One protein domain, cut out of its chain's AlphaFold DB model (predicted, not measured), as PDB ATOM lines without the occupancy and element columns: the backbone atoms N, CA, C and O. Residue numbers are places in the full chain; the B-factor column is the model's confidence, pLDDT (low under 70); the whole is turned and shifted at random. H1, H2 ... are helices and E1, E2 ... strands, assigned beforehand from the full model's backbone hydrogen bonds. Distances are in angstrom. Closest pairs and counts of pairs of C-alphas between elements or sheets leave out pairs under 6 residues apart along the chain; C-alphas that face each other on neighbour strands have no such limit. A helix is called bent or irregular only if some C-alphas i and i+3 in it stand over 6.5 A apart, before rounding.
ATOM      1  N   SER A  32      -1.533  -0.393 -29.470       97.19
ATOM      2  CA  SER A  32      -0.605   0.212 -30.421       97.19
ATOM      3  C   SER A  32      -0.354   1.679 -30.089       97.19
ATOM      4  O   SER A  32      -1.172   2.345 -29.447       97.19
ATOM      5  N   VAL A  33       0.800   2.183 -30.518       97.81
ATOM      6  CA  VAL A  33       1.153   3.597 -30.398       97.81
ATOM      7  C   VAL A  33       1.381   4.156 -31.795       97.81
ATOM      8  O   VAL A  33       2.261   3.702 -32.526       97.81
ATOM      9  N   GLU A  34       0.586   5.154 -32.161       98.00
ATOM     10  CA  GLU A  34       0.692   5.861 -33.434       98.00
ATOM     11  C   GLU A  34       1.289   7.246 -33.201       98.00
ATOM     12  O   GLU A  34       0.841   7.986 -32.324       98.00
ATOM     13  N   VAL A  35       2.277   7.629 -34.009       98.25
ATOM     14  CA  VAL A  35       2.903   8.951 -33.930       98.25
ATOM     15  C   VAL A  35       2.758   9.632 -35.278       98.25
ATOM     16  O   VAL A  35       3.238   9.147 -36.297       98.25
ATOM     17  N   VAL A  36       2.079  10.772 -35.285       98.25
ATOM     18  CA  VAL A  36       1.841  11.578 -36.478       98.25
ATOM     19  C   VAL A  36       2.494  12.935 -36.277       98.25
ATOM     20  O   VAL A  36       2.213  13.648 -35.313       98.25
ATOM     21  N   PHE A  37       3.356  13.322 -37.209       97.88
ATOM     22  CA  PHE A  37       4.013  14.627 -37.196       97.88
ATOM     23  C   PHE A  37       3.252  15.632 -38.060       97.88
ATOM     24  O   PHE A  37       2.674  15.280 -39.089       97.88
ATOM     25  N   SER A  38       3.289  16.915 -37.688       97.50
ATOM     26  CA  SER A  38       2.804  17.977 -38.575       97.50
ATOM     27  C   SER A  38       3.539  17.943 -39.920       97.50
ATOM     28  O   SER A  38       4.714  17.576 -39.956       97.50
ATOM     29  N   PRO A  39       2.930  18.408 -41.028       97.75
ATOM     30  CA  PRO A  39       3.595  18.411 -42.333       97.75
ATOM     31  C   PRO A  39       4.954  19.126 -42.334       97.75
ATOM     32  O   PRO A  39       5.865  18.735 -43.059       97.75
ATOM     33  N   LYS A  40       5.115  20.168 -41.505       94.62
ATOM     34  CA  LYS A  40       6.388  20.882 -41.344       94.62
ATOM     35  C   LYS A  40       7.444  20.014 -40.651       94.62
ATOM     36  O   LYS A  40       8.588  19.998 -41.099       94.62
ATOM     37  N   LEU A  41       7.072  19.312 -39.580       94.12
ATOM     38  CA  LEU A  41       7.968  18.395 -38.874       94.12
ATOM     39  C   LEU A  41       8.295  17.172 -39.730       94.12
ATOM     40  O   LEU A  41       9.471  16.881 -39.916       94.12
ATOM     41  N   ALA A  42       7.286  16.529 -40.322       96.62
ATOM     42  CA  ALA A  42       7.429  15.341 -41.164       96.62
ATOM     43  C   ALA A  42       8.487  15.528 -42.265       96.62
ATOM     44  O   ALA A  42       9.364  14.686 -42.422       96.62
ATOM     45  N   LYS A  43       8.484  16.683 -42.948       97.00
ATOM     46  CA  LYS A  43       9.486  17.039 -43.976       97.00
ATOM     47  C   LYS A  43      10.935  17.070 -43.474       97.00
ATOM     48  O   LYS A  43      11.849  16.991 -44.284       97.00
ATOM     49  N   ASN A  44      11.148  17.234 -42.170       95.88
ATOM     50  CA  ASN A  44      12.469  17.325 -41.552       95.88
ATOM     51  C   ASN A  44      12.826  16.088 -40.709       95.88
ATOM     52  O   ASN A  44      13.943  16.029 -40.197       95.88
ATOM     53  N   MET A  45      11.922  15.110 -40.555       96.31
ATOM     54  CA  MET A  45      12.134  13.973 -39.647       96.31
ATOM     55  C   MET A  45      13.312  13.100 -40.056       96.31
ATOM     56  O   MET A  45      14.072  12.704 -39.186       96.31
ATOM     57  N   GLU A  46      13.535  12.862 -41.349       96.69
ATOM     58  CA  GLU A  46      14.699  12.082 -41.789       96.69
ATOM     59  C   GLU A  46      16.017  12.733 -41.336       96.69
ATOM     60  O   GLU A  46      16.901  12.070 -40.792       96.69
ATOM     61  N   ARG A  47      16.133  14.058 -41.494       96.19
ATOM     62  CA  ARG A  47      17.310  14.816 -41.054       96.19
ATOM     63  C   ARG A  47      17.455  14.792 -39.534       96.19
ATOM     64  O   ARG A  47      18.564  14.595 -39.050       96.19
ATOM     65  N   ILE A  48      16.362  15.011 -38.802       95.06
ATOM     66  CA  ILE A  48      16.365  15.019 -37.332       95.06
ATOM     67  C   ILE A  48      16.748  13.635 -36.794       95.06
ATOM     68  O   ILE A  48      17.655  13.546 -35.973       95.06
ATOM     69  N   ASN A  49      16.156  12.564 -37.328       97.25
ATOM     70  CA  ASN A  49      16.492  11.187 -36.967       97.25
ATOM     71  C   ASN A  49      17.972  10.891 -37.224       97.25
ATOM     72  O   ASN A  49      18.642  10.378 -36.340       97.25
ATOM     73  N   ARG A  50      18.524  11.291 -38.375       97.12
ATOM     74  CA  ARG A  50      19.951  11.087 -38.672       97.12
ATOM     75  C   ARG A  50      20.871  11.792 -37.671       97.12
ATOM     76  O   ARG A  50      21.919  11.250 -37.311       97.12
ATOM     77  N   VAL A  51      20.508  13.004 -37.246       95.12
ATOM     78  CA  VAL A  51      21.251  13.741 -36.213       95.12
ATOM     79  C   VAL A  51      21.168  12.992 -34.884       95.12
ATOM     80  O   VAL A  51      22.214  12.678 -34.326       95.12
ATOM     81  N   GLU A  52      19.970  12.625 -34.432       96.06
ATOM     82  CA  GLU A  52      19.771  11.891 -33.175       96.06
ATOM     83  C   GLU A  52      20.480  10.533 -33.160       96.06
ATOM     84  O   GLU A  52      21.186  10.237 -32.203       96.06
ATOM     85  N   GLN A  53      20.397   9.747 -34.236       96.88
ATOM     86  CA  GLN A  53      21.136   8.486 -34.387       96.88
ATOM     87  C   GLN A  53      22.651   8.711 -34.316       96.88
ATOM     88  O   GLN A  53      23.377   7.936 -33.699       96.88
ATOM     89  N   THR A  54      23.154   9.789 -34.928       95.62
ATOM     90  CA  THR A  54      24.583  10.132 -34.877       95.62
ATOM     91  C   THR A  54      25.016  10.499 -33.458       95.62
ATOM     92  O   THR A  54      26.075  10.045 -33.015       95.62
ATOM     93  N   LEU A  55      24.223  11.312 -32.754       93.12
ATOM     94  CA  LEU A  55      24.488  11.709 -31.369       93.12
ATOM     95  C   LEU A  55      24.415  10.496 -30.436       93.12
ATOM     96  O   LEU A  55      25.359  10.258 -29.691       93.12
ATOM     97  N   GLU A  56      23.383   9.663 -30.567       94.75
ATOM     98  CA  GLU A  56      23.212   8.427 -29.800       94.75
ATOM     99  C   GLU A  56      24.371   7.450 -30.039       94.75
ATOM    100  O   GLU A  56      24.949   6.908 -29.100       94.75
ATOM    101  N   LYS A  57      24.795   7.266 -31.294       95.38
ATOM    102  CA  LYS A  57      25.936   6.403 -31.633       95.38
ATOM    103  C   LYS A  57      27.234   6.890 -30.998       95.38
ATOM    104  O   LYS A  57      28.050   6.075 -30.565       95.38
ATOM    105  N   ARG A  58      27.452   8.208 -30.955       91.31
ATOM    106  CA  ARG A  58      28.604   8.798 -30.256       91.31
ATOM    107  C   ARG A  58      28.487   8.595 -28.755       91.31
ATOM    108  O   ARG A  58      29.461   8.143 -28.156       91.31
ATOM    109  N   PHE A  59      27.308   8.853 -28.198       90.75
ATOM    110  CA  PHE A  59      27.023   8.682 -26.785       90.75
ATOM    111  C   PHE A  59      27.319   7.250 -26.329       90.75
ATOM    112  O   PHE A  59      28.177   7.063 -25.475       90.75
ATOM    113  N   ARG A  60      26.766   6.230 -26.990       90.62
ATOM    114  CA  ARG A  60      27.028   4.814 -26.660       90.62
ATOM    115  C   ARG A  60      28.499   4.424 -26.770       90.62
ATOM    116  O   ARG A  60      29.001   3.597 -26.016       90.62
ATOM    117  N   LYS A  61      29.221   5.013 -27.729       88.94
ATOM    118  CA  LYS A  61      30.646   4.725 -27.936       88.94
ATOM    119  C   LYS A  61      31.538   5.393 -26.884       88.94
ATOM    120  O   LYS A  61      32.532   4.804 -26.464       88.94
ATOM    121  N   ASN A  62      31.223   6.631 -26.512       85.00
ATOM    122  CA  ASN A  62      32.146   7.519 -25.803       85.00
ATOM    123  C   ASN A  62      31.650   7.970 -24.418       85.00
ATOM    124  O   ASN A  62      32.427   8.575 -23.685       85.00
ATOM    125  N   GLY A  63      30.387   7.724 -24.066       83.00
ATOM    126  CA  GLY A  63      29.698   8.335 -22.922       83.00
ATOM    127  C   GLY A  63      29.385   9.827 -23.111       83.00
ATOM    128  O   GLY A  63      29.136  10.534 -22.142       83.00
ATOM    129  N   THR A  64      29.470  10.338 -24.344       83.00
ATOM    130  CA  THR A  64      29.201  11.738 -24.705       83.00
ATOM    131  C   THR A  64      28.808  11.846 -26.178       83.00
ATOM    132  O   THR A  64      29.288  11.085 -27.022       83.00
ATOM    133  N   ASP A  65      27.948  12.804 -26.492       80.69
ATOM    134  CA  ASP A  65      27.483  13.151 -27.835       80.69
ATOM    135  C   ASP A  65      28.441  14.101 -28.596       80.69
ATOM    136  O   ASP A  65      28.347  14.264 -29.825       80.69
ATOM    137  N   ARG A  66      29.426  14.679 -27.891       79.88
ATOM    138  CA  ARG A  66      30.417  15.607 -28.449       79.88
ATOM    139  C   ARG A  66      31.348  14.911 -29.462       79.88
ATOM    140  O   ARG A  66      31.752  13.765 -29.254       79.88
ATOM    141  N   PRO A  67      31.737  15.585 -30.568       74.75
ATOM    142  CA  PRO A  67      32.582  14.984 -31.607       74.75
ATOM    143  C   PRO A  67      33.990  14.607 -31.132       74.75
ATOM    144  O   PRO A  67      34.543  13.617 -31.612       74.75
ATOM    145  N   ASN A  68      34.572  15.391 -30.217       74.69
ATOM    146  CA  ASN A  68      35.931  15.194 -29.723       74.69
ATOM    147  C   ASN A  68      35.936  14.879 -28.214       74.69
ATOM    148  O   ASN A  68      35.877  15.794 -27.395       74.69
ATOM    149  N   PRO A  69      36.092  13.602 -27.815       61.97
ATOM    150  CA  PRO A  69      36.147  13.206 -26.405       61.97
ATOM    151  C   PRO A  69      37.356  13.775 -25.644       61.97
ATOM    152  O   PRO A  69      37.428  13.669 -24.421       61.97
ATOM    153  N   ARG A  70      38.367  14.301 -26.356       61.44
ATOM    154  CA  ARG A  70      39.578  14.873 -25.749       61.44
ATOM    155  C   ARG A  70      39.438  16.355 -25.411       61.44
ATOM    156  O   ARG A  70      40.226  16.824 -24.598       61.44
ATOM    157  N   GLU A  71      38.476  17.060 -26.004       56.91
ATOM    158  CA  GLU A  71      38.273  18.502 -25.792       56.91
ATOM    159  C   GLU A  71      37.622  18.834 -24.450       56.91
ATOM    160  O   GLU A  71      37.663  19.980 -24.018       56.91
ATOM    161  N   THR A  72      37.084  17.848 -23.740       55.12
ATOM    162  CA  THR A  72      36.455  18.089 -22.448       55.12
ATOM    163  C   THR A  72      37.001  17.122 -21.398       55.12
ATOM    164  O   THR A  72      36.507  16.016 -21.192       55.12
ATOM    165  N   ALA A  73      38.055  17.555 -20.693       51.03
ATOM    166  CA  ALA A  73      38.639  16.834 -19.554       51.03
ATOM    167  C   ALA A  73      37.578  16.404 -18.515       51.03
ATOM    168  O   ALA A  73      37.697  15.334 -17.921       51.03
ATOM    169  N   VAL A  74      36.499  17.186 -18.401       55.34
ATOM    170  CA  VAL A  74      35.297  16.937 -17.588       55.34
ATOM    171  C   VAL A  74      34.624  15.586 -17.911       55.34
ATOM    172  O   VAL A  74      34.163  14.892 -17.010       55.34
ATOM    173  N   HIS A  75      34.649  15.112 -19.164       54.41
ATOM    174  CA  HIS A  75      33.947  13.872 -19.549       54.41
ATOM    175  C   HIS A  75      34.746  12.589 -19.289       54.41
ATOM    176  O   HIS A  75      34.182  11.495 -19.311       54.41
ATOM    177  N   ARG A  76      36.051  12.669 -19.000       54.78
ATOM    178  CA  ARG A  76      36.785  11.479 -18.527       54.78
ATOM    179  C   ARG A  76      36.402  11.125 -17.091       54.78
ATOM    180  O   ARG A  76      36.325   9.943 -16.772       54.78
ATOM    181  N   PHE A  77      36.118  12.129 -16.260       53.16
ATOM    182  CA  PHE A  77      35.615  11.936 -14.897       53.16
ATOM    183  C   PHE A  77      34.157  11.453 -14.891       53.16
ATOM    184  O   PHE A  77      33.806  10.579 -14.098       53.16
ATOM    185  N   ALA A  78      33.362  11.905 -15.866       58.84
ATOM    186  CA  ALA A  78      31.984  11.472 -16.095       58.84
ATOM    187  C   ALA A  78      31.793   9.960 -16.200       58.84
ATOM    188  O   ALA A  78      30.820   9.423 -15.680       58.84
ATOM    189  N   LYS A  79      32.695   9.257 -16.894       63.12
ATOM    190  CA  LYS A  79      32.499   7.831 -17.185       63.12
ATOM    191  C   LYS A  79      32.571   6.970 -15.923       63.12
ATOM    192  O   LYS A  79      31.772   6.057 -15.779       63.12
ATOM    193  N   ASN A  80      33.489   7.286 -15.009       65.00
ATOM    194  CA  ASN A  80      33.585   6.587 -13.725       65.00
ATOM    195  C   ASN A  80      32.443   6.994 -12.786       65.00
ATOM    196  O   ASN A  80      31.951   6.176 -12.019       65.00
ATOM    197  N   GLN A  81      32.006   8.256 -12.841       69.00
ATOM    198  CA  GLN A  81      30.911   8.743 -11.999       69.00
ATOM    199  C   GLN A  81      29.548   8.205 -12.444       69.00
ATOM    200  O   GLN A  81      28.684   7.972 -11.604       69.00
ATOM    201  N   THR A  82      29.371   7.979 -13.745       76.25
ATOM    202  CA  THR A  82      28.138   7.438 -14.333       76.25
ATOM    203  C   THR A  82      28.179   5.940 -14.604       76.25
ATOM    204  O   THR A  82      27.298   5.387 -15.267       76.25
ATOM    205  N   GLU A  83      29.184   5.253 -14.058       81.12
ATOM    206  CA  GLU A  83      29.287   3.805 -14.144       81.12
ATOM    207  C   GLU A  83      28.062   3.140 -13.496       81.12
ATOM    208  O   GLU A  83      27.710   3.387 -12.342       81.12
ATOM    209  N   GLY A  84      27.385   2.284 -14.264       82.94
ATOM    210  CA  GLY A  84      26.181   1.582 -13.822       82.94
ATOM    211  C   GLY A  84      24.868   2.346 -14.012       82.94
ATOM    212  O   GLY A  84      23.822   1.770 -13.701       82.94
ATOM    213  N   THR A  85      24.896   3.575 -14.537       87.25
ATOM    214  CA  THR A  85      23.682   4.275 -14.975       87.25
ATOM    215  C   THR A  85      23.067   3.559 -16.170       87.25
ATOM    216  O   THR A  85      23.753   3.232 -17.138       87.25
ATOM    217  N   VAL A  86      21.758   3.316 -16.105       89.62
ATOM    218  CA  VAL A  86      21.002   2.717 -17.211       89.62
ATOM    219  C   VAL A  86      20.395   3.838 -18.045       89.62
ATOM    220  O   VAL A  86      19.357   4.400 -17.690       89.62
ATOM    221  N   TRP A  87      21.053   4.174 -19.150       92.62
ATOM    222  CA  TRP A  87      20.636   5.270 -20.019       92.62
ATOM    223  C   TRP A  87      19.342   4.955 -20.762       92.62
ATOM    224  O   TRP A  87      19.129   3.838 -21.243       92.62
ATOM    225  N   ALA A  88      18.475   5.962 -20.885       93.88
ATOM    226  CA  ALA A  88      17.158   5.807 -21.490       93.88
ATOM    227  C   ALA A  88      17.242   5.287 -22.928       93.88
ATOM    228  O   ALA A  88      16.510   4.365 -23.284       93.88
ATOM    229  N   GLY A  89      18.151   5.839 -23.739       93.12
ATOM    230  CA  GLY A  89      18.281   5.453 -25.142       93.12
ATOM    231  C   GLY A  89      18.688   3.994 -25.327       93.12
ATOM    232  O   GLY A  89      18.046   3.275 -26.090       93.12
ATOM    233  N   GLU A  90      19.682   3.532 -24.568       93.12
ATOM    234  CA  GLU A  90      20.154   2.143 -24.582       93.12
ATOM    235  C   GLU A  90      19.089   1.164 -24.074       93.12
ATOM    236  O   GLU A  90      18.885   0.106 -24.670       93.12
ATOM    237  N   ARG A  91      18.378   1.528 -22.998       93.81
ATOM    238  CA  ARG A  91      17.319   0.700 -22.408       93.81
ATOM    239  C   ARG A  91      16.103   0.565 -23.322       93.81
ATOM    240  O   ARG A  91      15.536  -0.519 -23.424       93.81
ATOM    241  N   LEU A  92      15.654   1.667 -23.917       95.44
ATOM    242  CA  LEU A  92      14.386   1.727 -24.647       95.44
ATOM    243  C   LEU A  92      14.521   1.261 -26.101       95.44
ATOM    244  O   LEU A  92      13.593   0.646 -26.633       95.44
ATOM    245  N   ILE A  93      15.655   1.555 -26.742       96.69
ATOM    246  CA  ILE A  93      15.903   1.260 -28.157       96.69
ATOM    247  C   ILE A  93      17.331   0.705 -28.306       96.69
ATOM    248  O   ILE A  93      18.270   1.459 -28.566       96.69
ATOM    249  N   PRO A  94      17.530  -0.614 -28.141       95.25
ATOM    250  CA  PRO A  94      18.864  -1.218 -28.130       95.25
ATOM    251  C   PRO A  94      19.620  -1.080 -29.452       95.25
ATOM    252  O   PRO A  94      20.844  -0.979 -29.444       95.25
ATOM    253  N   ASP A  95      18.914  -1.019 -30.581       96.31
ATOM    254  CA  ASP A  95      19.522  -0.744 -31.881       96.31
ATOM    255  C   ASP A  95      19.587   0.768 -32.135       96.31
ATOM    256  O   ASP A  95      18.573   1.464 -32.142       96.31
ATOM    257  N   VAL A  96      20.794   1.291 -32.341       95.75
ATOM    258  CA  VAL A  96      21.000   2.723 -32.579       95.75
ATOM    259  C   VAL A  96      20.432   3.177 -33.921       95.75
ATOM    260  O   VAL A  96      20.001   4.323 -34.035       95.75
ATOM    261  N   ASP A  97      20.383   2.296 -34.920       96.62
ATOM    262  CA  ASP A  97      19.821   2.636 -36.228       96.62
ATOM    263  C   ASP A  97      18.285   2.755 -36.148       96.62
ATOM    264  O   ASP A  97      17.670   3.482 -36.926       96.62
ATOM    265  N   GLU A  98      17.670   2.174 -35.116       97.06
ATOM    266  CA  GLU A  98      16.250   2.337 -34.790       97.06
ATOM    267  C   GLU A  98      15.968   3.534 -33.864       97.06
ATOM    268  O   GLU A  98      14.806   3.809 -33.543       97.06
ATOM    269  N   TYR A  99      16.995   4.284 -33.440       96.69
ATOM    270  CA  TYR A  99      16.849   5.444 -32.556       96.69
ATOM    271  C   TYR A  99      16.269   6.656 -33.304       96.69
ATOM    272  O   TYR A  99      16.965   7.592 -33.692       96.69
ATOM    273  N   THR A 100      14.959   6.630 -33.535       97.50
ATOM    274  CA  THR A 100      14.204   7.696 -34.205       97.50
ATOM    275  C   THR A 100      13.271   8.411 -33.234       97.50
ATOM    276  O   THR A 100      12.879   7.858 -32.206       97.50
ATOM    277  N   VAL A 101      12.850   9.634 -33.575       97.12
ATOM    278  CA  VAL A 101      11.874  10.403 -32.776       97.12
ATOM    279  C   VAL A 101      10.585   9.608 -32.548       97.12
ATOM    280  O   VAL A 101      10.038   9.598 -31.448       97.12
ATOM    281  N   GLU A 102      10.102   8.931 -33.589       97.88
ATOM    282  CA  GLU A 102       8.904   8.099 -33.527       97.88
ATOM    283  C   GLU A 102       9.089   6.899 -32.595       97.88
ATOM    284  O   GLU A 102       8.275   6.700 -31.690       97.88
ATOM    285  N   ASN A 103      10.161   6.126 -32.784       97.81
ATOM    286  CA  ASN A 103      10.428   4.950 -31.959       97.81
ATOM    287  C   ASN A 103      10.669   5.336 -30.500       97.81
ATOM    288  O   ASN A 103      10.236   4.610 -29.610       97.81
ATOM    289  N   LEU A 104      11.272   6.498 -30.236       97.50
ATOM    290  CA  LEU A 104      11.460   6.993 -28.878       97.50
ATOM    291  C   LEU A 104      10.127   7.290 -28.193       97.50
ATOM    292  O   LEU A 104       9.900   6.821 -27.080       97.50
ATOM    293  N   VAL A 105       9.212   7.997 -28.862       98.19
ATOM    294  CA  VAL A 105       7.861   8.242 -28.325       98.19
ATOM    295  C   VAL A 105       7.127   6.922 -28.080       98.19
ATOM    296  O   VAL A 105       6.520   6.752 -27.021       98.19
ATOM    297  N   LYS A 106       7.218   5.964 -29.013       98.31
ATOM    298  CA  LYS A 106       6.623   4.628 -28.862       98.31
ATOM    299  C   LYS A 106       7.200   3.876 -27.663       98.31
ATOM    300  O   LYS A 106       6.429   3.388 -26.846       98.31
ATOM    301  N   ALA A 107       8.523   3.832 -27.521       97.56
ATOM    302  CA  ALA A 107       9.198   3.118 -26.441       97.56
ATOM    303  C   ALA A 107       8.894   3.727 -25.064       97.56
ATOM    304  O   ALA A 107       8.533   3.003 -24.139       97.56
ATOM    305  N   LEU A 108       8.956   5.059 -24.945       97.75
ATOM    306  CA  LEU A 108       8.591   5.795 -23.727       97.75
ATOM    307  C   LEU A 108       7.134   5.555 -23.321       97.75
ATOM    308  O   LEU A 108       6.816   5.441 -22.136       97.75
ATOM    309  N   THR A 109       6.238   5.513 -24.308       98.00
ATOM    310  CA  THR A 109       4.821   5.228 -24.077       98.00
ATOM    311  C   THR A 109       4.651   3.788 -23.624       98.00
ATOM    312  O   THR A 109       3.996   3.545 -22.619       98.00
ATOM    313  N   ALA A 110       5.271   2.841 -24.323       97.69
ATOM    314  CA  ALA A 110       5.119   1.426 -24.043       97.69
ATOM    315  C   ALA A 110       5.657   1.036 -22.655       97.69
ATOM    316  O   ALA A 110       4.965   0.340 -21.914       97.69
ATOM    317  N   ASP A 111       6.830   1.539 -22.254       96.94
ATOM    318  CA  ASP A 111       7.385   1.301 -20.910       96.94
ATOM    319  C   ASP A 111       6.459   1.854 -19.807       96.94
ATOM    320  O   ASP A 111       6.175   1.164 -18.827       96.94
ATOM    321  N   ASN A 112       5.887   3.049 -20.003       97.69
ATOM    322  CA  ASN A 112       4.919   3.619 -19.064       97.69
ATOM    323  C   ASN A 112       3.577   2.868 -19.040       97.69
ATOM    324  O   ASN A 112       3.054   2.617 -17.959       97.69
ATOM    325  N   ILE A 113       3.011   2.495 -20.191       97.62
ATOM    326  CA  ILE A 113       1.712   1.803 -20.263       97.62
ATOM    327  C   ILE A 113       1.801   0.397 -19.687       97.62
ATOM    328  O   ILE A 113       0.957   0.025 -18.878       97.62
ATOM    329  N   ASN A 114       2.846  -0.357 -20.030       96.44
ATOM    330  CA  ASN A 114       3.057  -1.703 -19.494       96.44
ATOM    331  C   ASN A 114       3.151  -1.716 -17.965       96.44
ATOM    332  O   ASN A 114       2.872  -2.734 -17.338       96.44
ATOM    333  N   ARG A 115       3.556  -0.591 -17.376       95.38
ATOM    334  CA  ARG A 115       3.720  -0.423 -15.939       95.38
ATOM    335  C   ARG A 115       2.470   0.131 -15.262       95.38
ATOM    336  O   ARG A 115       1.971  -0.497 -14.339       95.38
ATOM    337  N   ALA A 116       1.969   1.274 -15.721       96.94
ATOM    338  CA  ALA A 116       0.882   2.007 -15.073       96.94
ATOM    339  C   ALA A 116      -0.518   1.504 -15.467       96.94
ATOM    340  O   ALA A 116      -1.484   1.696 -14.726       96.94
ATOM    341  N   VAL A 117      -0.660   0.910 -16.660       96.69
ATOM    342  CA  VAL A 117      -1.956   0.495 -17.224       96.69
ATOM    343  C   VAL A 117      -1.827  -0.804 -18.054       96.69
ATOM    344  O   VAL A 117      -2.170  -0.817 -19.238       96.69
ATOM    345  N   PRO A 118      -1.354  -1.924 -17.468       96.44
ATOM    346  CA  PRO A 118      -1.024  -3.154 -18.211       96.44
ATOM    347  C   PRO A 118      -2.218  -3.793 -18.950       96.44
ATOM    348  O   PRO A 118      -2.054  -4.485 -19.961       96.44
ATOM    349  N   ASP A 119      -3.434  -3.535 -18.476       96.62
ATOM    350  CA  ASP A 119      -4.669  -4.056 -19.067       96.62
ATOM    351  C   ASP A 119      -5.213  -3.182 -20.205       96.62
ATOM    352  O   ASP A 119      -6.231  -3.523 -20.809       96.62
ATOM    353  N   PHE A 120      -4.552  -2.064 -20.533       96.12
ATOM    354  CA  PHE A 120      -4.992  -1.201 -21.623       96.12
ATOM    355  C   PHE A 120      -4.984  -1.950 -22.960       96.12
ATOM    356  O   PHE A 120      -4.020  -2.631 -23.323       96.12
ATOM    357  N   ARG A 121      -6.076  -1.794 -23.712       97.12
ATOM    358  CA  ARG A 121      -6.232  -2.281 -25.082       97.12
ATOM    359  C   ARG A 121      -6.754  -1.142 -25.949       97.12
ATOM    360  O   ARG A 121      -7.643  -0.408 -25.523       97.12
ATOM    361  N   GLY A 122      -6.208  -1.006 -27.155       97.12
ATOM    362  CA  GLY A 122      -6.569   0.064 -28.090       97.12
ATOM    363  C   GLY A 122      -5.356   0.779 -28.678       97.12
ATOM    364  O   GLY A 122      -4.283   0.193 -28.825       97.12
ATOM    365  N   THR A 123      -5.518   2.054 -29.015       98.50
ATOM    366  CA  THR A 123      -4.482   2.864 -29.663       98.50
ATOM    367  C   THR A 123      -4.271   4.181 -28.931       98.50
ATOM    368  O   THR A 123      -5.214   4.927 -28.662       98.50
ATOM    369  N   ILE A 124      -3.010   4.504 -28.652       98.50
ATOM    370  CA  ILE A 124      -2.597   5.831 -28.192       98.50
ATOM    371  C   ILE A 124      -2.015   6.561 -29.395       98.50
ATOM    372  O   ILE A 124      -0.976   6.172 -29.927       98.50
ATOM    373  N   ARG A 125      -2.692   7.618 -29.842       98.62
ATOM    374  CA  ARG A 125      -2.256   8.418 -30.989       98.62
ATOM    375  C   ARG A 125      -1.689   9.750 -30.525       98.62
ATOM    376  O   ARG A 125      -2.405  10.564 -29.946       98.62
ATOM    377  N   TYR A 126      -0.433  10.004 -30.860       98.56
ATOM    378  CA  TYR A 126       0.223  11.293 -30.692       98.56
ATOM    379  C   TYR A 126       0.184  12.077 -32.001       98.56
ATOM    380  O   TYR A 126       0.608  11.584 -33.041       98.56
ATOM    381  N   GLU A 127      -0.266  13.328 -31.951       98.44
ATOM    382  CA  GLU A 127      -0.129  14.282 -33.054       98.44
ATOM    383  C   GLU A 127       0.818  15.411 -32.631       98.44
ATOM    384  O   GLU A 127       0.417  16.367 -31.955       98.44
ATOM    385  N   ILE A 128       2.090  15.296 -33.019       97.94
ATOM    386  CA  ILE A 128       3.157  16.225 -32.639       97.94
ATOM    387  C   ILE A 128       3.218  17.364 -33.652       97.94
ATOM    388  O   ILE A 128       3.497  17.179 -34.839       97.94
ATOM    389  N   ARG A 129       2.956  18.584 -33.177       97.38
ATOM    390  CA  ARG A 129       2.883  19.778 -34.025       97.38
ATOM    391  C   ARG A 129       4.215  20.491 -34.142       97.38
ATOM    392  O   ARG A 129       4.577  20.896 -35.248       97.38
ATOM    393  N   SER A 130       4.908  20.651 -33.019       95.69
ATOM    394  CA  SER A 130       6.173  21.375 -32.924       95.69
ATOM    395  C   SER A 130       7.083  20.724 -31.892       95.69
ATOM    396  O   SER A 130       6.614  20.337 -30.824       95.69
ATOM    397  N   ILE A 131       8.372  20.668 -32.208       94.19
ATOM    398  CA  ILE A 131       9.459  20.300 -31.299       94.19
ATOM    399  C   ILE A 131      10.476  21.434 -31.388       94.19
ATOM    400  O   ILE A 131      10.793  21.886 -32.493       94.19
ATOM    401  N   LYS A 132      10.956  21.910 -30.245       91.25
ATOM    402  CA  LYS A 132      12.061  22.856 -30.158       91.25
ATOM    403  C   LYS A 132      13.009  22.381 -29.070       91.25
ATOM    404  O   LYS A 132      12.577  22.199 -27.938       91.25
ATOM    405  N   THR A 133      14.277  22.232 -29.411       84.56
ATOM    406  CA  THR A 133      15.363  22.141 -28.439       84.56
ATOM    407  C   THR A 133      15.995  23.527 -28.306       84.56
ATOM    408  O   THR A 133      15.995  24.313 -29.264       84.56
ATOM    409  N   SER A 134      16.396  23.911 -27.100       78.56
ATOM    410  CA  SER A 134      17.017  25.209 -26.860       78.56
ATOM    411  C   SER A 134      18.489  25.189 -27.252       78.56
ATOM    412  O   SER A 134      19.269  24.430 -26.706       78.56
ATOM    413  N   ASP A 135      18.888  26.070 -28.170       63.88
ATOM    414  CA  ASP A 135      20.303  26.313 -28.453       63.88
ATOM    415  C   ASP A 135      20.841  27.308 -27.411       63.88
ATOM    416  O   ASP A 135      20.599  28.518 -27.496       63.88
ATOM    417  N   SER A 146      13.528  24.099 -23.939       89.12
ATOM    418  CA  SER A 146      13.111  23.036 -24.856       89.12
ATOM    419  C   SER A 146      11.623  22.729 -24.653       89.12
ATOM    420  O   SER A 146      11.149  22.639 -23.520       89.12
ATOM    421  N   TYR A 147      10.862  22.577 -25.738       92.75
ATOM    422  CA  TYR A 147       9.435  22.272 -25.658       92.75
ATOM    423  C   TYR A 147       8.929  21.353 -26.769       92.75
ATOM    424  O   TYR A 147       9.464  21.303 -27.880       92.75
ATOM    425  N   VAL A 148       7.807  20.691 -26.487       95.38
ATOM    426  CA  VAL A 148       7.002  19.954 -27.466       95.38
ATOM    427  C   VAL A 148       5.540  20.376 -27.341       95.38
ATOM    428  O   VAL A 148       4.980  20.446 -26.246       95.38
ATOM    429  N   ILE A 149       4.910  20.650 -28.484       97.12
ATOM    430  CA  ILE A 149       3.481  20.967 -28.583       97.12
ATOM    431  C   ILE A 149       2.808  19.916 -29.453       97.12
ATOM    432  O   ILE A 149       3.232  19.665 -30.586       97.12
ATOM    433  N   GLY A 150       1.707  19.358 -28.965       97.69
ATOM    434  CA  GLY A 150       0.929  18.362 -29.685       97.69
ATOM    435  C   GLY A 150      -0.422  18.093 -29.041       97.69
ATOM    436  O   GLY A 150      -0.937  18.883 -28.248       97.69
ATOM    437  N   LYS A 151      -1.015  16.961 -29.398       98.06
ATOM    438  CA  LYS A 151      -2.140  16.376 -28.668       98.06
ATOM    439  C   LYS A 151      -1.972  14.865 -28.596       98.06
ATOM    440  O   LYS A 151      -1.279  14.285 -29.432       98.06
ATOM    441  N   VAL A 152      -2.626  14.259 -27.620       98.56
ATOM    442  CA  VAL A 152      -2.724  12.809 -27.485       98.56
ATOM    443  C   VAL A 152      -4.193  12.409 -27.517       98.56
ATOM    444  O   VAL A 152      -5.039  13.098 -26.943       98.56
ATOM    445  N   SER A 153      -4.500  11.317 -28.203       98.50
ATOM    446  CA  SER A 153      -5.832  10.729 -28.261       98.50
ATOM    447  C   SER A 153      -5.776   9.282 -27.791       98.50
ATOM    448  O   SER A 153      -4.897   8.527 -28.203       98.50
ATOM    449  N   LEU A 154      -6.733   8.910 -26.946       98.00
ATOM    450  CA  LEU A 154      -6.969   7.537 -26.523       98.00
ATOM    451  C   LEU A 154      -8.104   6.964 -27.368       98.00
ATOM    452  O   LEU A 154      -9.197   7.533 -27.384       98.00
ATOM    453  N   ILE A 155      -7.834   5.880 -28.079       98.38
ATOM    454  CA  ILE A 155      -8.758   5.219 -28.997       98.38
ATOM    455  C   ILE A 155      -8.951   3.789 -28.485       98.38
ATOM    456  O   ILE A 155      -7.965   3.127 -28.164       98.38
ATOM    457  N   ASP A 156     -10.192   3.329 -28.357       96.62
ATOM    458  CA  ASP A 156     -10.475   1.953 -27.939       96.62
ATOM    459  C   ASP A 156     -10.222   0.933 -29.063       96.62
ATOM    460  O   ASP A 156      -9.833   1.277 -30.181       96.62
ATOM    461  N   SER A 157     -10.416  -0.351 -28.756       95.75
ATOM    462  CA  SER A 157     -10.265  -1.448 -29.717       95.75
ATOM    463  C   SER A 157     -11.243  -1.383 -30.893       95.75
ATOM    464  O   SER A 157     -10.956  -1.955 -31.941       95.75
ATOM    465  N   ASP A 158     -12.364  -0.678 -30.736       96.56
ATOM    466  CA  ASP A 158     -13.390  -0.516 -31.770       96.56
ATOM    467  C   ASP A 158     -13.104   0.701 -32.671       96.56
ATOM    468  O   ASP A 158     -13.860   1.000 -33.598       96.56
ATOM    469  N   GLY A 159     -12.005   1.422 -32.414       95.94
ATOM    470  CA  GLY A 159     -11.602   2.608 -33.163       95.94
ATOM    471  C   GLY A 159     -12.304   3.893 -32.717       95.94
ATOM    472  O   GLY A 159     -12.148   4.936 -33.364       95.94
ATOM    473  N   LYS A 160     -13.062   3.869 -31.617       97.75
ATOM    474  CA  LYS A 160     -13.733   5.050 -31.075       97.75
ATOM    475  C   LYS A 160     -12.774   5.842 -30.191       97.75
ATOM    476  O   LYS A 160     -12.103   5.323 -29.303       97.75
ATOM    477  N   VAL A 161     -12.735   7.154 -30.414       98.06
ATOM    478  CA  VAL A 161     -11.950   8.077 -29.586       98.06
ATOM    479  C   VAL A 161     -12.623   8.220 -28.220       98.06
ATOM    480  O   VAL A 161     -13.709   8.789 -28.117       98.06
ATOM    481  N   LEU A 162     -11.964   7.734 -27.171       97.19
ATOM    482  CA  LEU A 162     -12.411   7.860 -25.784       97.19
ATOM    483  C   LEU A 162     -12.071   9.233 -25.203       97.19
ATOM    484  O   LEU A 162     -12.862   9.820 -24.469       97.19
ATOM    485  N   ARG A 163     -10.874   9.743 -25.518       97.38
ATOM    486  CA  ARG A 163     -10.353  10.988 -24.943       97.38
ATOM    487  C   ARG A 163      -9.370  11.668 -25.885       97.38
ATOM    488  O   ARG A 163      -8.692  11.007 -26.664       97.38
ATOM    489  N   THR A 164      -9.282  12.994 -25.829       98.19
ATOM    490  CA  THR A 164      -8.256  13.769 -26.538       98.19
ATOM    491  C   THR A 164      -7.808  14.948 -25.689       98.19
ATOM    492  O   THR A 164      -8.638  15.722 -25.225       98.19
ATOM    493  N   GLU A 165      -6.498  15.108 -25.532       98.19
ATOM    494  CA  GLU A 165      -5.886  16.126 -24.681       98.19
ATOM    495  C   GLU A 165      -4.849  16.924 -25.473       98.19
ATOM    496  O   GLU A 165      -4.009  16.357 -26.173       98.19
ATOM    497  N   LYS A 166      -4.895  18.258 -25.373       98.00
ATOM    498  CA  LYS A 166      -3.861  19.136 -25.943       98.00
ATOM    499  C   LYS A 166      -2.717  19.258 -24.948       98.00
ATOM    500  O   LYS A 166      -2.946  19.606 -23.794       98.00
ATOM    501  N   ILE A 167      -1.493  19.036 -25.413       97.62
ATOM    502  CA  ILE A 167      -0.303  19.004 -24.567       97.62
ATOM    503  C   ILE A 167       0.684  20.068 -25.039       97.62
ATOM    504  O   ILE A 167       1.033  20.143 -26.219       97.62
ATOM    505  N   SER A 168       1.134  20.887 -24.095       96.06
ATOM    506  CA  SER A 168       2.263  21.799 -24.253       96.06
ATOM    507  C   SER A 168       3.233  21.506 -23.121       96.06
ATOM    508  O   SER A 168       2.956  21.843 -21.972       96.06
ATOM    509  N   ALA A 169       4.340  20.847 -23.439       92.56
ATOM    510  CA  ALA A 169       5.335  20.428 -22.467       92.56
ATOM    511  C   ALA A 169       6.601  21.264 -22.659       92.56
ATOM    512  O   ALA A 169       7.295  21.101 -23.658       92.56
ATOM    513  N   ASN A 170       6.878  22.170 -21.720       91.25
ATOM    514  CA  ASN A 170       8.159  22.870 -21.626       91.25
ATOM    515  C   ASN A 170       9.029  22.089 -20.648       91.25
ATOM    516  O   ASN A 170       8.610  21.933 -19.501       91.25
ATOM    517  N   LEU A 171      10.183  21.589 -21.086       86.44
ATOM    518  CA  LEU A 171      11.083  20.821 -20.232       86.44
ATOM    519  C   LEU A 171      11.472  21.672 -19.019       86.44
ATOM    520  O   LEU A 171      12.053  22.748 -19.162       86.44
ATOM    521  N   VAL A 172      11.106  21.191 -17.833       79.75
ATOM    522  CA  VAL A 172      11.565  21.745 -16.561       79.75
ATOM    523  C   VAL A 172      12.708  20.852 -16.105       79.75
ATOM    524  O   VAL A 172      12.499  19.676 -15.818       79.75
ATOM    525  N   VAL A 173      13.918  21.403 -16.118       69.81
ATOM    526  CA  VAL A 173      15.144  20.693 -15.748       69.81
ATOM    527  C   VAL A 173      15.129  20.470 -14.237       69.81
ATOM    528  O   VAL A 173      15.204  21.428 -13.471       69.81
ATOM    529  N   ASP A 174      15.030  19.209 -13.824       68.69
ATOM    530  CA  ASP A 174      15.276  18.772 -12.447       68.69
ATOM    531  C   ASP A 174      16.488  17.821 -12.461       68.69
ATOM    532  O   ASP A 174      16.334  16.619 -12.719       68.69
ATOM    533  N   PRO A 175      17.718  18.357 -12.337       70.00
ATOM    534  CA  PRO A 175      18.920  17.547 -12.396       70.00
ATOM    535  C   PRO A 175      19.087  16.753 -11.098       70.00
ATOM    536  O   PRO A 175      19.009  17.300  -9.999       70.00
ATOM    537  N   THR A 176      19.380  15.460 -11.221       67.75
ATOM    538  CA  THR A 176      19.808  14.647 -10.081       67.75
ATOM    539  C   THR A 176      21.317  14.752  -9.895       67.75
ATOM    540  O   THR A 176      22.083  14.763 -10.858       67.75
ATOM    541  N   VAL A 177      21.745  14.797  -8.632       63.22
ATOM    542  CA  VAL A 177      23.160  14.698  -8.240       63.22
ATOM    543  C   VAL A 177      23.652  13.249  -8.172       63.22
ATOM    544  O   VAL A 177      24.848  13.026  -8.013       63.22
ATOM    545  N   ASP A 178      22.747  12.268  -8.266       70.62
ATOM    546  CA  ASP A 178      23.126  10.857  -8.337       70.62
ATOM    547  C   ASP A 178      23.674  10.545  -9.728       70.62
ATOM    548  O   ASP A 178      22.927  10.384 -10.697       70.62
ATOM    549  N   THR A 179      24.997  10.472  -9.810       72.06
ATOM    550  CA  THR A 179      25.711  10.183 -11.047       72.06
ATOM    551  C   THR A 179      25.511   8.732 -11.493       72.06
ATOM    552  O   THR A 179      25.625   8.461 -12.680       72.06
ATOM    553  N   SER A 180      25.122   7.820 -10.592       78.56
ATOM    554  CA  SER A 180      24.980   6.369 -10.809       78.56
ATOM    555  C   SER A 180      23.520   5.892 -10.875       78.56
ATOM    556  O   SER A 180      23.173   4.806 -10.398       78.56
ATOM    557  N   TYR A 181      22.642   6.723 -11.434       81.62
ATOM    558  CA  TYR A 181      21.199   6.539 -11.361       81.62
ATOM    559  C   TYR A 181      20.715   5.192 -11.935       81.62
ATOM    560  O   TYR A 181      20.850   4.894 -13.123       81.62
ATOM    561  N   LYS A 182      20.048   4.406 -11.081       81.56
ATOM    562  CA  LYS A 182      19.375   3.133 -11.428       81.56
ATOM    563  C   LYS A 182      17.874   3.160 -11.150       81.56
ATOM    564  O   LYS A 182      17.230   2.114 -11.082       81.56
ATOM    565  N   GLY A 183      17.329   4.346 -10.899       84.62
ATOM    566  CA  GLY A 183      15.918   4.494 -10.591       84.62
ATOM    567  C   GLY A 183      15.028   4.292 -11.821       84.62
ATOM    568  O   GLY A 183      15.500   4.035 -12.930       84.62
ATOM    569  N   PRO A 184      13.708   4.396 -11.630       86.94
ATOM    570  CA  PRO A 184      12.752   4.014 -12.658       86.94
ATOM    571  C   PRO A 184      12.516   5.107 -13.718       86.94
ATOM    572  O   PRO A 184      11.916   4.808 -14.747       86.94
ATOM    573  N   LYS A 185      12.979   6.350 -13.499       91.12
ATOM    574  CA  LYS A 185      12.895   7.439 -14.489       91.12
ATOM    575  C   LYS A 185      13.890   7.237 -15.632       91.12
ATOM    576  O   LYS A 185      14.832   6.454 -15.542       91.12
ATOM    577  N   TYR A 186      13.691   7.976 -16.715       92.31
ATOM    578  CA  TYR A 186      14.533   7.869 -17.901       92.31
ATOM    579  C   TYR A 186      15.775   8.747 -17.762       92.31
ATOM    580  O   TYR A 186      15.678   9.968 -17.855       92.31
ATOM    581  N   ALA A 187      16.930   8.124 -17.523       92.38
ATOM    582  CA  ALA A 187      18.196   8.834 -17.398       92.38
ATOM    583  C   ALA A 187      18.680   9.369 -18.751       92.38
ATOM    584  O   ALA A 187      18.853   8.605 -19.705       92.38
ATOM    585  N   PHE A 188      18.941  10.671 -18.786       91.12
ATOM    586  CA  PHE A 188      19.605  11.405 -19.864       91.12
ATOM    587  C   PHE A 188      20.755  12.216 -19.261       91.12
ATOM    588  O   PHE A 188      20.717  12.522 -18.067       91.12
ATOM    589  N   LEU A 189      21.779  12.569 -20.038       88.19
ATOM    590  CA  LEU A 189      22.817  13.467 -19.512       88.19
ATOM    591  C   LEU A 189      22.240  14.877 -19.328       88.19
ATOM    592  O   LEU A 189      21.419  15.320 -20.126       88.19
ATOM    593  N   GLU A 190      22.715  15.622 -18.325       85.25
ATOM    594  CA  GLU A 190      22.314  17.027 -18.118       85.25
ATOM    595  C   GLU A 190      22.503  17.883 -19.378       85.25
ATOM    596  O   GLU A 190      21.637  18.687 -19.692       85.25
ATOM    597  N   THR A 191      23.567  17.652 -20.152       82.50
ATOM    598  CA  THR A 191      23.849  18.390 -21.395       82.50
ATOM    599  C   THR A 191      22.888  18.078 -22.545       82.50
ATOM    600  O   THR A 191      22.883  18.784 -23.546       82.50
ATOM    601  N   GLU A 192      22.091  17.012 -22.450       86.19
ATOM    602  CA  GLU A 192      21.166  16.608 -23.517       86.19
ATOM    603  C   GLU A 192      19.863  17.412 -23.516       86.19
ATOM    604  O   GLU A 192      19.089  17.319 -24.468       86.19
ATOM    605  N   ASP A 193      19.600  18.201 -22.473       83.12
ATOM    606  CA  ASP A 193      18.383  19.007 -22.341       83.12
ATOM    607  C   ASP A 193      18.212  20.065 -23.452       83.12
ATOM    608  O   ASP A 193      17.087  20.463 -23.786       83.12
ATOM    609  N   SER A 194      19.331  20.478 -24.041       82.94
ATOM    610  CA  SER A 194      19.478  21.531 -25.042       82.94
ATOM    611  C   SER A 194      19.859  20.987 -26.413       82.94
ATOM    612  O   SER A 194      19.345  21.455 -27.432       82.94
ATOM    613  N   ASP A 195      20.690  19.948 -26.446       85.44
ATOM    614  CA  ASP A 195      21.231  19.402 -27.691       85.44
ATOM    615  C   ASP A 195      20.394  18.237 -28.258       85.44
ATOM    616  O   ASP A 195      20.504  17.930 -29.449       85.44
ATOM    617  N   ARG A 196      19.519  17.606 -27.454       91.19
ATOM    618  CA  ARG A 196      18.759  16.411 -27.863       91.19
ATOM    619  C   ARG A 196      17.259  16.531 -27.647       91.19
ATOM    620  O   ARG A 196      16.762  17.159 -26.714       91.19
ATOM    621  N   VAL A 197      16.499  15.834 -28.487       94.44
ATOM    622  CA  VAL A 197      15.033  15.756 -28.331       94.44
ATOM    623  C   VAL A 197      14.595  14.777 -27.237       94.44
ATOM    624  O   VAL A 197      13.434  14.800 -26.826       94.44
ATOM    625  N   GLY A 198      15.495  13.908 -26.768       94.81
ATOM    626  CA  GLY A 198      15.173  12.817 -25.848       94.81
ATOM    627  C   GLY A 198      14.499  13.265 -24.547       94.81
ATOM    628  O   GLY A 198      13.354  12.868 -24.299       94.81
ATOM    629  N   PRO A 199      15.141  14.146 -23.758       94.44
ATOM    630  CA  PRO A 199      14.577  14.638 -22.504       94.44
ATOM    631  C   PRO A 199      13.218  15.324 -22.678       94.44
ATOM    632  O   PRO A 199      12.262  15.029 -21.959       94.44
ATOM    633  N   VAL A 200      13.090  16.209 -23.673       95.00
ATOM    634  CA  VAL A 200      11.846  16.962 -23.895       95.00
ATOM    635  C   VAL A 200      10.702  16.064 -24.386       95.00
ATOM    636  O   VAL A 200       9.554  16.269 -23.986       95.00
ATOM    637  N   LEU A 201      10.984  15.037 -25.195       96.75
ATOM    638  CA  LEU A 201       9.977  14.055 -25.613       96.75
ATOM    639  C   LEU A 201       9.552  13.147 -24.460       96.75
ATOM    640  O   LEU A 201       8.363  12.864 -24.327       96.75
ATOM    641  N   SER A 202      10.490  12.743 -23.603       96.75
ATOM    642  CA  SER A 202      10.189  11.999 -22.379       96.75
ATOM    643  C   SER A 202       9.234  12.778 -21.473       96.75
ATOM    644  O   SER A 202       8.200  12.249 -21.062       96.75
ATOM    645  N   TYR A 203       9.501  14.070 -21.270       95.94
ATOM    646  CA  TYR A 203       8.627  14.944 -20.489       95.94
ATOM    647  C   TYR A 203       7.260  15.156 -21.159       95.94
ATOM    648  O   TYR A 203       6.220  15.167 -20.504       95.94
ATOM    649  N   PHE A 204       7.230  15.286 -22.488       97.25
ATOM    650  CA  PHE A 204       5.981  15.372 -23.245       97.25
ATOM    651  C   PHE A 204       5.116  14.115 -23.098       97.25
ATOM    652  O   PHE A 204       3.910  14.243 -22.882       97.25
ATOM    653  N   VAL A 205       5.713  12.923 -23.195       98.06
ATOM    654  CA  VAL A 205       5.005  11.648 -23.013       98.06
ATOM    655  C   VAL A 205       4.485  11.529 -21.584       98.06
ATOM    656  O   VAL A 205       3.305  11.234 -21.418       98.06
ATOM    657  N   GLU A 206       5.294  11.843 -20.570       97.12
ATOM    658  CA  GLU A 206       4.855  11.885 -19.167       97.12
ATOM    659  C   GLU A 206       3.611  12.771 -19.005       97.12
ATOM    660  O   GLU A 206       2.561  12.290 -18.580       97.12
ATOM    661  N   LYS A 207       3.666  14.033 -19.454       97.62
ATOM    662  CA  LYS A 207       2.520  14.954 -19.351       97.62
ATOM    663  C   LYS A 207       1.307  14.515 -20.154       97.62
ATOM    664  O   LYS A 207       0.179  14.751 -19.722       97.62
ATOM    665  N   ALA A 208       1.503  13.888 -21.307       97.94
ATOM    666  CA  ALA A 208       0.409  13.332 -22.087       97.94
ATOM    667  C   ALA A 208      -0.292  12.190 -21.337       97.94
ATOM    668  O   ALA A 208      -1.518  12.185 -21.232       97.94
ATOM    669  N   LEU A 209       0.477  11.253 -20.782       98.12
ATOM    670  CA  LEU A 209      -0.054  10.094 -20.071       98.12
ATOM    671  C   LEU A 209      -0.689  10.488 -18.730       98.12
ATOM    672  O   LEU A 209      -1.783  10.015 -18.438       98.12
ATOM    673  N   GLU A 210      -0.096  11.414 -17.967       97.62
ATOM    674  CA  GLU A 210      -0.687  11.954 -16.727       97.62
ATOM    675  C   GLU A 210      -2.066  12.582 -16.981       97.62
ATOM    676  O   GLU A 210      -2.961  12.522 -16.140       97.62
ATOM    677  N   ARG A 211      -2.267  13.197 -18.154       97.88
ATOM    678  CA  ARG A 211      -3.560  13.783 -18.533       97.88
ATOM    679  C   ARG A 211      -4.583  12.726 -18.919       97.88
ATOM    680  O   ARG A 211      -5.760  12.906 -18.616       97.88
ATOM    681  N   LEU A 212      -4.154  11.649 -19.574       97.31
ATOM    682  CA  LEU A 212      -5.032  10.538 -19.938       97.31
ATOM    683  C   LEU A 212      -5.434   9.700 -18.714       97.31
ATOM    684  O   LEU A 212      -6.615   9.370 -18.592       97.31
ATOM    685  N   TRP A 213      -4.497   9.451 -17.792       97.56
ATOM    686  CA  TRP A 213      -4.671   8.652 -16.573       97.56
ATOM    687  C   TRP A 213      -4.224   9.417 -15.313       97.56
ATOM    688  O   TRP A 213      -3.194   9.093 -14.718       97.56
ATOM    689  N   PRO A 214      -4.998  10.420 -14.861       97.25
ATOM    690  CA  PRO A 214      -4.622  11.252 -13.713       97.25
ATOM    691  C   PRO A 214      -4.452  10.455 -12.413       97.25
ATOM    692  O   PRO A 214      -3.567  10.767 -11.618       97.25
ATOM    693  N   ASP A 215      -5.237   9.391 -12.233       97.81
ATOM    694  CA  ASP A 215      -5.181   8.525 -11.047       97.81
ATOM    695  C   ASP A 215      -3.941   7.610 -11.023       97.81
ATOM    696  O   ASP A 215      -3.699   6.927 -10.033       97.81
ATOM    697  N   ARG A 216      -3.149   7.589 -12.107       97.44
ATOM    698  CA  ARG A 216      -1.929   6.776 -12.269       97.44
ATOM    699  C   ARG A 216      -0.659   7.617 -12.417       97.44
ATOM    700  O   ARG A 216       0.386   7.084 -12.773       97.44
ATOM    701  N   LYS A 217      -0.727   8.925 -12.154       95.62
ATOM    702  CA  LYS A 217       0.392   9.863 -12.365       95.62
ATOM    703  C   LYS A 217       1.703   9.430 -11.690       95.62
ATOM    704  O   LYS A 217       2.757   9.576 -12.287       95.62
ATOM    705  N   ASP A 218       1.639   8.845 -10.493       95.38
ATOM    706  CA  ASP A 218       2.833   8.471  -9.718       95.38
ATOM    707  C   ASP A 218       3.521   7.212 -10.290       95.38
ATOM    708  O   ASP A 218       4.703   6.959 -10.050       95.38
ATOM    709  N   GLU A 219       2.789   6.442 -11.100       96.19
ATOM    710  CA  GLU A 219       3.277   5.288 -11.855       96.19
ATOM    711  C   GLU A 219       3.758   5.683 -13.259       96.19
ATOM    712  O   GLU A 219       4.274   4.847 -13.992       96.19
ATOM    713  N   ILE A 220       3.614   6.949 -13.654       96.31
ATOM    714  CA  ILE A 220       4.108   7.476 -14.924       96.31
ATOM    715  C   ILE A 220       5.429   8.182 -14.640       96.31
ATOM    716  O   ILE A 220       5.591   8.888 -13.648       96.31
ATOM    717  N   HIS A 221       6.429   7.927 -15.473       94.56
ATOM    718  CA  HIS A 221       7.751   8.513 -15.312       94.56
ATOM    719  C   HIS A 221       8.155   9.270 -16.562       94.56
ATOM    720  O   HIS A 221       7.939   8.805 -17.683       94.56
ATOM    721  N   GLY A 222       8.757  10.431 -16.338       91.94
ATOM    722  CA  GLY A 222       9.451  11.220 -17.336       91.94
ATOM    723  C   GLY A 222      10.974  11.154 -17.189       91.94
ATOM    724  O   GLY A 222      11.524  10.164 -16.681       91.94
ATOM    725  N   PRO A 223      11.672  12.195 -17.664       92.81
ATOM    726  CA  PRO A 223      13.119  12.225 -17.680       92.81
ATOM    727  C   PRO A 223      13.685  12.477 -16.282       92.81
ATOM    728  O   PRO A 223      13.059  13.094 -15.418       92.81
ATOM    729  N   VAL A 224      14.921  12.040 -16.095       91.25
ATOM    730  CA  VAL A 224      15.821  12.538 -15.062       91.25
ATOM    731  C   VAL A 224      17.135  12.909 -15.733       91.25
ATOM    732  O   VAL A 224      17.650  12.165 -16.568       91.25
ATOM    733  N   LEU A 225      17.658  14.084 -15.396       88.12
ATOM    734  CA  LEU A 225      18.912  14.575 -15.953       88.12
ATOM    735  C   LEU A 225      20.045  14.239 -14.990       88.12
ATOM    736  O   LEU A 225      20.079  14.740 -13.871       88.12
ATOM    737  N   VAL A 226      20.945  13.361 -15.414       86.06
ATOM    738  CA  VAL A 226      22.114  12.944 -14.640       86.06
ATOM    739  C   VAL A 226      23.208  13.984 -14.837       86.06
ATOM    740  O   VAL A 226      23.733  14.154 -15.942       86.06
ATOM    741  N   ARG A 227      23.532  14.702 -13.760       81.12
ATOM    742  CA  ARG A 227      24.605  15.694 -13.749       81.12
ATOM    743  C   ARG A 227      25.964  15.011 -13.832       81.12
ATOM    744  O   ARG A 227      26.217  14.016 -13.163       81.12
TER     745      ARG A 227
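AT A GLANCE: This is residues 32 to 135 and 146 to 227 of the 241 residues of an uncharacterized protein of Alphaproteobacteria bacterium (UniProt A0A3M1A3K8). A four-stranded, twisted sheet forms a wall with helices H4 and H6 over one face and the other face bare; beyond the first turns of H6, a small parallel pair of strands, E5 and E6, forms a second, separate sheet. The longest helix, H1, leaves the end of E1, grazes the large sheet and runs on toward the far end of the domain, where a long link and H2 lie away from the other helices. The printed part has 186 residues with seven named helices and six named strands, in the order E1 H1 H2 H3 H4 E2 E3 E4 E5 H5 H6 H7 E6; the class is mixed, and the large sheet, order E1 E2 E3 E4, is mixed too. The whole is compact, with a radius of gyration of the C-alphas of 16.5 A, yet elongated in outline, spanning 55 by 35 by 27 A.

IN THESE COORDINATES: The large sheet holds E1, residues 32 to 37, beginning at C-alpha 32 (-0.605, 0.212, -30.421); E2, residues 122 to 132, 29.5 A long and bending by 61 degrees at residue 129; E3, residues 147 to 155, 25.2 A; and E4, residues 161 to 170, 26.2 A. H4, residues 101 to 116, is 22.5 A long, and H6, residues 197 to 212, is 22.4 A. H1, residues 39 to 62, is 34.7 A long and ends at C-alpha 62 (32.146, 7.519, -25.803); it has a kink of 47 degrees near residue 46 and is irregular, with C-alphas 43 and 46 7.5 A apart. H7, residues 214 to 219, is irregular too, with C-alphas 215 and 218 8.1 A apart. The shorter elements are H2, residues 74 to 81; H3, residues 88 to 92; H5, residues 192 to 195; E5, residues 186 to 189; and E6, residues 223 to 226, ending at C-alpha 226 (22.114, 12.944, -14.640).

HOW THE PARTS SIT: E1 and E2 are parallel, with N 34 and O 124 2.9 A apart, within hydrogen-bond range. E2 and E3 are antiparallel, with N 125 and O 153 at 2.9 A. The hairpin E3 and E4 is antiparallel, with N 150 and O 167 at 2.9 A. H6 lies over E3, E4 and, only just, E2 with 3 C-alphas, at a height over the sheet of 7.8 A. H4 is on the same face, over E1 at a height of 9.4 A. H4 and H6 make two layers with the sheet, helices on one face of it, and touch at Thr 109 and Val 205, their closest C-alphas, 6.5 A apart, at a steep tilt of 42 degrees, the same way. H4 is the hub: it also touches H3, closest C-alphas Leu 92 and Ala 107, 5.7 A, and H7, closest Ala 116 and Glu 219, 5.2 A, and only just touches H1, with 3 pairs of C-alphas within 8 A, closest Asn 49 and Val 101, 6.3 A. H5 touches H6 only at the corner, closest C-alphas Asp 193 and Pro 199, 5.8 A. E5 and E6 are parallel, with N 188 and O 224 at 3.0 A; residues 175 to 176 pair with residues 225 to 226 of E6, parallel. E1 to E2 and E5 to E6 are strand-helix-strand units, parallel neighbours with helices between them in the chain. Every O i to N i+4 pair is within hydrogen-bond range in H3, H4 and H6; in H1 17 of 20 are, in H2 2 of 4, in H7 0 of 2 beside 2 of 3 O i to N i+3 pairs, and H5 is too short for one.

THE WHOLE: The C-alphas farthest apart, of Ala 73 and Asp 158, are 56.2 A apart. Residues 136 to 145 are not printed; C-alphas 135 and 146 are 8.7 A apart across the cut. The links H1 to H2 and E4 to E5 are long. The mean pLDDT of the printed part is 90.0; residues 69 to 81, 135, 173 to 174 and 176 to 177 are under 70.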